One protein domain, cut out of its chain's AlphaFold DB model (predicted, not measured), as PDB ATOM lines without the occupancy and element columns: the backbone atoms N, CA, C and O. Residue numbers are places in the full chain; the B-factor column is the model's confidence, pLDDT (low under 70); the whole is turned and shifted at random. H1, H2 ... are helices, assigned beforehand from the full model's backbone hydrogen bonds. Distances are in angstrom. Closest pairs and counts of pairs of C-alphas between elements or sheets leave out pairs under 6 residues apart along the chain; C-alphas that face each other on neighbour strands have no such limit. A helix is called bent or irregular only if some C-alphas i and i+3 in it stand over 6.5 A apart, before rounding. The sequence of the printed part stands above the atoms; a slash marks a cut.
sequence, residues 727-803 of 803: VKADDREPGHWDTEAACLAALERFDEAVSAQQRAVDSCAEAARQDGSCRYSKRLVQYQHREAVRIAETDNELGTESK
ATOM      1  N   VAL A 727      93.432 130.565 191.151       89.38
ATOM      2  CA  VAL A 727      94.410 130.564 190.048       89.38
ATOM      3  C   VAL A 727      94.777 129.116 189.711       89.38
ATOM      4  O   VAL A 727      95.321 128.407 190.567       89.38
ATOM      5  N   LYS A 728      94.478 128.668 188.482       87.00
ATOM      6  CA  LYS A 728      94.773 127.297 188.022       87.00
ATOM      7  C   LYS A 728      96.279 127.053 188.003       87.00
ATOM      8  O   LYS A 728      97.032 127.976 187.731       87.00
ATOM      9  N   ALA A 729      96.712 125.809 188.217       80.00
ATOM     10  CA  ALA A 729      98.135 125.457 188.260       80.00
ATOM     11  C   ALA A 729      98.930 125.932 187.026       80.00
ATOM     12  O   ALA A 729     100.031 126.449 187.190       80.00
ATOM     13  N   ASP A 730      98.341 125.825 185.833       82.31
ATOM     14  CA  ASP A 730      98.959 126.228 184.561       82.31
ATOM     15  C   ASP A 730      99.083 127.759 184.406       82.31
ATOM     16  O   ASP A 730      99.942 128.239 183.674       82.31
ATOM     17  N   ASP A 731      98.249 128.525 185.123       81.81
ATOM     18  CA  ASP A 731      98.208 129.994 185.107       81.81
ATOM     19  C   ASP A 731      99.086 130.614 186.234       81.81
ATOM     20  O   ASP A 731      99.095 131.834 186.422       81.81
ATOM     21  N   ARG A 732      99.793 129.805 187.045       84.81
ATOM     22  CA  ARG A 732     100.506 130.273 188.254       84.81
ATOM     23  C   ARG A 732     101.965 130.659 188.016       84.81
ATOM     24  O   ARG A 732     102.875 129.836 188.119       84.81
ATOM     25  N   GLU A 733     102.189 131.962 187.883       84.69
ATOM     26  CA  GLU A 733     103.504 132.590 188.087       84.69
ATOM     27  C   GLU A 733     104.102 132.301 189.488       84.69
ATOM     28  O   GLU A 733     103.340 132.092 190.440       84.69
ATOM     29  N   PRO A 734     105.440 132.393 189.671       86.12
ATOM     30  CA  PRO A 734     106.131 132.200 190.954       86.12
ATOM     31  C   PRO A 734     105.515 132.887 192.185       86.12
ATOM     32  O   PRO A 734     105.507 132.301 193.267       86.12
ATOM     33  N   GLY A 735     104.970 134.102 192.035       86.50
ATOM     34  CA  GLY A 735     104.355 134.851 193.141       86.50
ATOM     35  C   GLY A 735     103.119 134.169 193.741       86.50
ATOM     36  O   GLY A 735     102.878 134.273 194.944       86.50
ATOM     37  N   HIS A 736     102.383 133.394 192.939       91.62
ATOM     38  CA  HIS A 736     101.222 132.639 193.410       91.62
ATOM     39  C   HIS A 736     101.629 131.438 194.273       91.62
ATOM     40  O   HIS A 736     100.942 131.105 195.238       91.62
ATOM     41  N   TRP A 737     102.761 130.802 193.957       92.19
ATOM     42  CA  TRP A 737     103.315 129.692 194.738       92.19
ATOM     43  C   TRP A 737     103.908 130.174 196.072       92.19
ATOM     44  O   TRP A 737     103.693 129.533 197.099       92.19
ATOM     45  N   ASP A 738     104.569 131.337 196.075       91.94
ATOM     46  CA  ASP A 738     105.049 132.029 197.284       91.94
ATOM     47  C   ASP A 738     103.887 132.489 198.192       91.94
ATOM     48  O   ASP A 738     103.950 132.371 199.418       91.94
ATOM     49  N   THR A 739     102.770 132.907 197.591       93.50
ATOM     50  CA  THR A 739     101.534 133.258 198.309       93.50
ATOM     51  C   THR A 739     100.810 132.030 198.873       93.50
ATOM     52  O   THR A 739     100.379 132.048 200.027       93.50
ATOM     53  N   GLU A 740     100.726 130.928 198.119       95.31
ATOM     54  CA  GLU A 740     100.226 129.639 198.624       95.31
ATOM     55  C   GLU A 740     101.067 129.137 199.809       95.31
ATOM     56  O   GLU A 740     100.507 128.719 200.824       95.31
ATOM     57  N   ALA A 741     102.396 129.259 199.732       95.12
ATOM     58  CA  ALA A 741     103.300 128.916 200.824       95.12
ATOM     59  C   ALA A 741     103.063 129.769 202.081       95.12
ATOM     60  O   ALA A 741     102.964 129.219 203.179       95.12
ATOM     61  N   ALA A 742     102.901 131.089 201.935       94.94
ATOM     62  CA  ALA A 742     102.588 131.981 203.053       94.94
ATOM     63  C   ALA A 742     101.261 131.614 203.743       94.94
ATOM     64  O   ALA A 742     101.180 131.616 204.972       94.94
ATOM     65  N   CYS A 743     100.239 131.232 202.974       96.38
ATOM     66  CA  CYS A 743      98.962 130.767 203.516       96.38
ATOM     67  C   CYS A 743      99.057 129.413 204.229       96.38
ATOM     68  O   CYS A 743      98.469 129.242 205.295       96.38
ATOM     69  N   LEU A 744      99.835 128.469 203.698       96.56
ATOM     70  CA  LEU A 744     100.098 127.187 204.360       96.56
ATOM     71  C   LEU A 744     100.890 127.380 205.665       96.56
ATOM     72  O   LEU A 744     100.538 126.787 206.684       96.56
ATOM     73  N   ALA A 745     101.887 128.268 205.679       94.62
ATOM     74  CA  ALA A 745     102.639 128.626 206.882       94.62
ATOM     75  C   ALA A 745     101.764 129.328 207.939       94.62
ATOM     76  O   ALA A 745     101.890 129.045 209.128       94.62
ATOM     77  N   ALA A 746     100.823 130.186 207.524       93.38
ATOM     78  CA  ALA A 746      99.840 130.814 208.414       93.38
ATOM     79  C   ALA A 746      98.839 129.818 209.044       93.38
ATOM     80  O   ALA A 746      98.203 130.152 210.043       93.38
ATOM     81  N   LEU A 747      98.727 128.609 208.479       95.06
ATOM     82  CA  LEU A 747      97.979 127.458 209.003       95.06
ATOM     83  C   LEU A 747      98.885 126.421 209.704       95.06
ATOM     84  O   LEU A 747      98.452 125.298 209.945       95.06
ATOM     85  N   GLU A 748     100.148 126.764 209.979       94.69
ATOM     86  CA  GLU A 748     101.186 125.894 210.568       94.69
ATOM     87  C   GLU A 748     101.527 124.626 209.745       94.69
ATOM     88  O   GLU A 748     102.256 123.739 210.196       94.69
ATOM     89  N   ARG A 749     101.082 124.560 208.481       97.12
ATOM     90  CA  ARG A 749     101.318 123.462 207.522       97.12
ATOM     91  C   ARG A 749     102.678 123.613 206.829       97.12
ATOM     92  O   ARG A 749     102.781 123.658 205.603       97.12
ATOM     93  N   PHE A 750     103.737 123.732 207.630       96.25
ATOM     94  CA  PHE A 750     105.072 124.126 207.165       96.25
ATOM     95  C   PHE A 750     105.687 123.192 206.119       96.25
ATOM     96  O   PHE A 750     106.343 123.669 205.200       96.25
ATOM     97  N   ASP A 751     105.440 121.887 206.206       96.62
ATOM     98  CA  ASP A 751     106.034 120.915 205.279       96.62
ATOM     99  C   ASP A 751     105.433 121.062 203.854       96.62
ATOM    100  O   ASP A 751     106.127 120.939 202.839       96.62
ATOM    101  N   GLU A 752     104.156 121.457 203.762       96.69
ATOM    102  CA  GLU A 752     103.503 121.860 202.510       96.69
ATOM    103  C   GLU A 752     103.924 123.274 202.074       96.69
ATOM    104  O   GLU A 752     104.130 123.511 200.884       96.69
ATOM    105  N   ALA A 753     104.111 124.204 203.020       95.44
ATOM    106  CA  ALA A 753     104.592 125.558 202.734       95.44
ATOM    107  C   ALA A 753     105.991 125.550 202.097       95.44
ATOM    108  O   ALA A 753     106.202 126.198 201.076       95.44
ATOM    109  N   VAL A 754     106.925 124.753 202.627       96.31
ATOM    110  CA  VAL A 754     108.254 124.526 202.030       96.31
ATOM    111  C   VAL A 754     108.124 123.946 200.619       96.31
ATOM    112  O   VAL A 754     108.809 124.402 199.705       96.31
ATOM    113  N   SER A 755     107.195 123.009 200.403       95.56
ATOM    114  CA  SER A 755     106.941 122.396 199.089       95.56
ATOM    115  C   SER A 755     106.333 123.375 198.068       95.56
ATOM    116  O   SER A 755     106.618 123.303 196.871       95.56
ATOM    117  N   ALA A 756     105.504 124.325 198.507       93.44
ATOM    118  CA  ALA A 756     105.010 125.418 197.670       93.44
ATOM    119  C   ALA A 756     106.101 126.460 197.382       93.44
ATOM    120  O   ALA A 756     106.284 126.855 196.230       93.44
ATOM    121  N   GLN A 757     106.895 126.817 198.390       92.94
ATOM    122  CA  GLN A 757     107.974 127.790 198.263       92.94
ATOM    123  C   GLN A 757     109.115 127.297 197.366       92.94
ATOM    124  O   GLN A 757     109.677 128.085 196.608       92.94
ATOM    125  N   GLN A 758     109.430 125.999 197.395       91.94
ATOM    126  CA  GLN A 758     110.419 125.410 196.493       91.94
ATOM    127  C   GLN A 758     109.986 125.570 195.028       91.94
ATOM    128  O   GLN A 758     110.769 126.059 194.223       91.94
ATOM    129  N   ARG A 759     108.708 125.314 194.698       90.69
ATOM    130  CA  ARG A 759     108.161 125.545 193.344       90.69
ATOM    131  C   ARG A 759     108.263 127.015 192.908       90.69
ATOM    132  O   ARG A 759     108.555 127.280 191.742       90.69
ATOM    133  N   ALA A 760     108.088 127.965 193.834       88.44
ATOM    134  CA  ALA A 760     108.305 129.390 193.568       88.44
ATOM    135  C   ALA A 760     109.777 129.703 193.228       88.44
ATOM    136  O   ALA A 760     110.045 130.477 192.310       88.44
ATOM    137  N   VAL A 761     110.730 129.090 193.940       85.88
ATOM    138  CA  VAL A 761     112.179 129.242 193.706       85.88
ATOM    139  C   VAL A 761     112.624 128.558 192.407       85.88
ATOM    140  O   VAL A 761     113.383 129.152 191.644       85.88
ATOM    141  N   ASP A 762     112.117 127.362 192.112       84.62
ATOM    142  CA  ASP A 762     112.494 126.586 190.925       84.62
ATOM    143  C   ASP A 762     112.015 127.271 189.634       84.62
ATOM    144  O   ASP A 762     112.803 127.497 188.717       84.62
ATOM    145  N   SER A 763     110.748 127.698 189.585       78.50
ATOM    146  CA  SER A 763     110.187 128.429 188.436       78.50
ATOM    147  C   SER A 763     110.863 129.796 188.227       78.50
ATOM    148  O   SER A 763     111.073 130.242 187.100       78.50
ATOM    149  N   CYS A 764     111.297 130.437 189.314       69.81
ATOM    150  CA  CYS A 764     112.089 131.666 189.290       69.81
ATOM    151  C   CYS A 764     113.502 131.460 188.701       69.81
ATOM    152  O   CYS A 764     114.025 132.359 188.040       69.81
ATOM    153  N   ALA A 765     114.109 130.279 188.874       57.50
ATOM    154  CA  ALA A 765     115.450 129.971 188.368       57.50
ATOM    155  C   ALA A 765     115.521 129.824 186.833       57.50
ATOM    156  O   ALA A 765     116.581 130.045 186.246       57.50
ATOM    157  N   GLU A 766     114.411 129.505 186.158       51.91
ATOM    158  CA  GLU A 766     114.374 129.483 184.688       51.91
ATOM    159  C   GLU A 766     114.350 130.893 184.075       51.91
ATOM    160  O   GLU A 766     114.942 131.112 183.012       51.91
ATOM    161  N   ALA A 767     113.726 131.854 184.763       45.44
ATOM    162  CA  ALA A 767     113.671 133.256 184.353       45.44
ATOM    163  C   ALA A 767     114.944 134.041 184.734       45.44
ATOM    164  O   ALA A 767     115.482 134.792 183.920       45.44
ATOM    165  N   ALA A 768     115.470 133.851 185.948       47.56
ATOM    166  CA  ALA A 768     116.538 134.671 186.536       47.56
ATOM    167  C   ALA A 768     117.972 134.304 186.080       47.56
ATOM    168  O   ALA A 768     118.906 134.254 186.883       47.56
ATOM    169  N   ARG A 769     118.189 134.070 184.777       46.06
ATOM    170  CA  ARG A 769     119.478 133.600 184.219       46.06
ATOM    171  C   ARG A 769     120.617 134.639 184.147       46.06
ATOM    172  O   ARG A 769     121.658 134.314 183.583       46.06
ATOM    173  N   GLN A 770     120.457 135.856 184.683       47.75
ATOM    174  CA  GLN A 770     121.469 136.927 184.563       47.75
ATOM    175  C   GLN A 770     122.088 137.445 185.876       47.75
ATOM    176  O   GLN A 770     123.218 137.916 185.813       47.75
ATOM    177  N   ASP A 771     121.439 137.308 187.043       41.38
ATOM    178  CA  ASP A 771     122.010 137.762 188.340       41.38
ATOM    179  C   ASP A 771     121.864 136.741 189.496       41.38
ATOM    180  O   ASP A 771     122.093 137.037 190.665       41.38
ATOM    181  N   GLY A 772     121.482 135.495 189.187       50.59
ATOM    182  CA  GLY A 772     121.680 134.325 190.059       50.59
ATOM    183  C   GLY A 772     120.944 134.282 191.410       50.59
ATOM    184  O   GLY A 772     121.047 133.271 192.105       50.59
ATOM    185  N   SER A 773     120.196 135.318 191.798       56.91
ATOM    186  CA  SER A 773     119.470 135.377 193.071       56.91
ATOM    187  C   SER A 773     117.954 135.471 192.864       56.91
ATOM    188  O   SER A 773     117.438 136.390 192.235       56.91
ATOM    189  N   CYS A 774     117.214 134.500 193.405       69.44
ATOM    190  CA  CYS A 774     115.754 134.532 193.397       69.44
ATOM    191  C   CYS A 774     115.208 135.171 194.683       69.44
ATOM    192  O   CYS A 774     115.561 134.748 195.789       69.44
ATOM    193  N   ARG A 775     114.277 136.132 194.561       71.12
ATOM    194  CA  ARG A 775     113.677 136.827 195.721       71.12
ATOM    195  C   ARG A 775     112.982 135.886 196.718       71.12
ATOM    196  O   ARG A 775     113.046 136.112 197.925       71.12
ATOM    197  N   TYR A 776     112.391 134.795 196.228       79.81
ATOM    198  CA  TYR A 776     111.628 133.830 197.029       79.81
ATOM    199  C   TYR A 776     112.501 132.934 197.932       79.81
ATOM    200  O   TYR A 776     111.995 132.355 198.897       79.81
ATOM    201  N   SER A 777     113.816 132.846 197.690       80.88
ATOM    202  CA  SER A 777     114.708 131.930 198.421       80.88
ATOM    203  C   SER A 777     114.862 132.260 199.910       80.88
ATOM    204  O   SER A 777     115.154 131.366 200.701       80.88
ATOM    205  N   LYS A 778     114.628 133.512 200.332       81.00
ATOM    206  CA  LYS A 778     114.663 133.893 201.759       81.00
ATOM    207  C   LYS A 778     113.535 133.233 202.560       81.00
ATOM    208  O   LYS A 778     113.787 132.660 203.617       81.00
ATOM    209  N   ARG A 779     112.304 133.268 202.034       85.69
ATOM    210  CA  ARG A 779     111.119 132.693 202.696       85.69
ATOM    211  C   ARG A 779     111.161 131.161 202.758       85.69
ATOM    212  O   ARG A 779     110.632 130.584 203.700       85.69
ATOM    213  N   LEU A 780     111.879 130.503 201.841       88.06
ATOM    214  CA  LEU A 780     112.123 129.054 201.900       88.06
ATOM    215  C   LEU A 780     112.841 128.650 203.196       88.06
ATOM    216  O   LEU A 780     112.392 127.736 203.886       88.06
ATOM    217  N   VAL A 781     113.907 129.370 203.559       86.31
ATOM    218  CA  VAL A 781     114.651 129.129 204.806       86.31
ATOM    219  C   VAL A 781     113.775 129.417 206.028       86.31
ATOM    220  O   VAL A 781     113.808 128.659 206.994       86.31
ATOM    221  N   GLN A 782     112.944 130.461 205.977       88.25
ATOM    222  CA  GLN A 782     112.021 130.814 207.060       88.25
ATOM    223  C   GLN A 782     110.989 129.702 207.335       88.25
ATOM    224  O   GLN A 782     110.834 129.262 208.476       88.25
ATOM    225  N   TYR A 783     110.349 129.159 206.291       93.38
ATOM    226  CA  TYR A 783     109.390 128.058 206.447       93.38
ATOM    227  C   TYR A 783     110.054 126.744 206.888       93.38
ATOM    228  O   TYR A 783     109.454 125.996 207.659       93.38
ATOM    229  N   GLN A 784     111.307 126.484 206.488       92.00
ATOM    230  CA  GLN A 784     112.097 125.349 206.996       92.00
ATOM    231  C   GLN A 784     112.361 125.442 208.511       92.00
ATOM    232  O   GLN A 784     112.388 124.415 209.185       92.00
ATOM    233  N   HIS A 785     112.486 126.654 209.062       94.44
ATOM    234  CA  HIS A 785     112.599 126.894 210.509       94.44
ATOM    235  C   HIS A 785     111.238 126.927 211.234       94.44
ATOM    236  O   HIS A 785     111.192 127.167 212.438       94.44
ATOM    237  N   ARG A 786     110.133 126.635 210.526       94.81
ATOM    238  CA  ARG A 786     108.747 126.681 211.025       94.81
ATOM    239  C   ARG A 786     108.305 128.065 211.514       94.81
ATOM    240  O   ARG A 786     107.505 128.191 212.439       94.81
ATOM    241  N   GLU A 787     108.788 129.112 210.851       90.12
ATOM    242  CA  GLU A 787     108.364 130.491 211.085       90.12
ATOM    243  C   GLU A 787     107.382 130.946 209.996       90.12
ATOM    244  O   GLU A 787     107.656 130.830 208.804       90.12
ATOM    245  N   ALA A 788     106.222 131.477 210.389       87.62
ATOM    246  CA  ALA A 788     105.247 132.037 209.453       87.62
ATOM    247  C   ALA A 788     105.509 133.532 209.209       87.62
ATOM    248  O   ALA A 788     105.727 134.285 210.162       87.62
ATOM    249  N   VAL A 789     105.421 133.973 207.950       86.81
ATOM    250  CA  VAL A 789     105.556 135.390 207.570       86.81
ATOM    251  C   VAL A 789     104.451 136.217 208.227       86.81
ATOM    252  O   VAL A 789     103.263 135.927 208.079       86.81
ATOM    253  N   ARG A 790     104.848 137.277 208.934       83.38
ATOM    254  CA  ARG A 790     103.954 138.270 209.538       83.38
ATOM    255  C   ARG A 790     104.493 139.650 209.196       83.38
ATOM    256  O   ARG A 790     105.496 140.063 209.764       83.38
ATOM    257  N   ILE A 791     103.845 140.335 208.261       75.19
ATOM    258  CA  ILE A 791     104.212 141.698 207.867       75.19
ATOM    259  C   ILE A 791     103.705 142.631 208.967       75.19
ATOM    260  O   ILE A 791     102.491 142.718 209.195       75.19
ATOM    261  N   ALA A 792     104.626 143.279 209.680       58.56
ATOM    262  CA  ALA A 792     104.288 144.196 210.757       58.56
ATOM    263  C   ALA A 792     103.620 145.471 210.226       58.56
ATOM    264  O   ALA A 792     103.592 145.765 209.031       58.56
ATOM    265  N   GLU A 793     103.099 146.267 211.156       51.50
ATOM    266  CA  GLU A 793     102.341 147.493 210.878       51.50
ATOM    267  C   GLU A 793     103.119 148.571 210.103       51.50
ATOM    268  O   GLU A 793     102.520 149.518 209.596       51.50
ATOM    269  N   THR A 794     104.442 148.419 210.011       41.22
ATOM    270  CA  THR A 794     105.393 149.357 209.404       41.22
ATOM    271  C   THR A 794     106.272 148.729 208.314       41.22
ATOM    272  O   THR A 794     107.121 149.424 207.754       41.22
ATOM    273  N   ASP A 795     106.117 147.435 208.010       43.25
ATOM    274  CA  ASP A 795     107.052 146.707 207.141       43.25
ATOM    275  C   ASP A 795     106.827 147.028 205.659       43.25
ATOM    276  O   ASP A 795     105.932 146.518 204.982       43.25
ATOM    277  N   ASN A 796     107.691 147.900 205.146       46.94
ATOM    278  CA  ASN A 796     107.618 148.475 203.807       46.94
ATOM    279  C   ASN A 796     108.434 147.646 202.785       46.94
ATOM    280  O   ASN A 796     109.114 148.220 201.936       46.94
ATOM    281  N   GLU A 797     108.404 146.304 202.877       38.34
ATOM    282  CA  GLU A 797     109.247 145.388 202.069       38.34
ATOM    283  C   GLU A 797     109.093 145.587 200.549       38.34
ATOM    284  O   GLU A 797     110.056 145.447 199.800       38.34
ATOM    285  N   LEU A 798     107.904 145.990 200.086       39.50
ATOM    286  CA  LEU A 798     107.640 146.268 198.668       39.50
ATOM    287  C   LEU A 798     108.278 147.585 198.172       39.50
ATOM    288  O   LEU A 798     108.256 147.877 196.980       39.50
ATOM    289  N   GLY A 799     108.882 148.386 199.058       31.69
ATOM    290  CA  GLY A 799     109.573 149.635 198.712       31.69
ATOM    291  C   GLY A 799     110.820 149.460 197.836       31.69
ATOM    292  O   GLY A 799     111.312 150.443 197.282       31.69
ATOM    293  N   THR A 800     111.324 148.232 197.685       27.59
ATOM    294  CA  THR A 800     112.427 147.884 196.772       27.59
ATOM    295  C   THR A 800     111.983 147.260 195.447       27.59
ATOM    296  O   THR A 800     112.824 147.092 194.573       27.59
ATOM    297  N   GLU A 801     110.697 146.950 195.259       33.97
ATOM    298  CA  GLU A 801     110.199 146.194 194.091       33.97
ATOM    299  C   GLU A 801     109.727 147.088 192.924       33.97
ATOM    300  O   GLU A 801     108.899 146.700 192.106       33.97
ATOM    301  N   SER A 802     110.264 148.309 192.849       25.84
ATOM    302  CA  SER A 802     110.067 149.263 191.747       25.84
ATOM    303  C   SER A 802     111.405 149.927 191.388       25.84
ATOM    304  O   SER A 802     111.604 151.138 191.529       25.84
ATOM    305  N   LYS A 803     112.353 149.078 190.992       22.62
ATOM    306  CA  LYS A 803     113.637 149.415 190.380       22.62
ATOM    307  C   LYS A 803     113.824 148.546 189.149       22.62
ATOM    308  O   LYS A 803     113.538 147.338 189.286       22.62
TER     309      LYS A 803
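What this domain is: This is residues 727 to 803 of the 803 residues of an uncharacterized protein of Ahniella affigens (UniProt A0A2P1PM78). The model is a small up-and-down bundle of three helices, with H2, the longest, forming one helical hairpin with H1 and another with H3, their centres making a triangle and H1 and H3 coming close at one place. A tail leaves the bundle after H3: residues 791 to 803 stick out from it, and within them the very short H4 lies away from the three helices. The 77 printed residues hold four named helices, H1, H2, H3 and H4 along the chain, and no named strand; the class is all helix. The whole is compact, with a radius of gyration of the C-alphas of 12.7 A, and the C-alphas span 34 by 31 by 24 A.

Where its parts are: H2, residues 750 to 767, is 26.0 A from first to last C-alpha and begins with C-alpha 750 at (105.072, 124.126, 207.165). Before it comes H1, residues 734 to 746, 18.6 A long, with C-alpha 734 at (106.131, 132.200, 190.954). After H2 comes H3, residues 777 to 784, 11.1 A long. H4, residues 797 to 800, is 6.7 A long and ends with C-alpha 800 at (112.427, 147.884, 196.772); it is irregular, but only just, with the C-alphas of Glu 797 and Thr 800 6.7 A apart.

How they stand to each other: H2 and H1 touch, with the C-alphas of Ala 753 and Ala 741 closest at 4.1 A. They run opposite ways at a shallow tilt of 13 degrees, a helical hairpin. H2 and H3 touch as well, with the C-alphas of Gln 757 and Leu 780 closest at 5.7 A. They too form a helical hairpin, running opposite ways at a shallow tilt of 16 degrees. H1 and H3 are close but not clearly touching: their closest C-alphas, those of Ala 745 and Tyr 783, are 6.8 A apart. They run the same way at a shallow tilt of 25 degrees. H4 is apart from H1, H2 and H3. In H1 every O i to N i+4 pair is within hydrogen-bond range, in H2 11 of 14 and in H3 3 of 4; H4 is too short for such a pair, and its one O i to N i+3 pair is not within range.

The domain as a whole: The C-alphas of Leu 747 and Gln 770, the two farthest apart, are 35.2 A apart. The printed part has no cut and ends at residue 803, the chain's last. The link from H1 to H2 is tight, that from H2 to H3 short, and that from H3 to H4 long, with 12 residues. Residues 766 to 771 also stand free. Without the stretches that stand free the body has 58 residues and spans 28 by 26 by 18 A. The mean pLDDT of the printed part is 76.3; residues 764 to 774 and 792 to 803 are under 70, and H4 has a mean of 34.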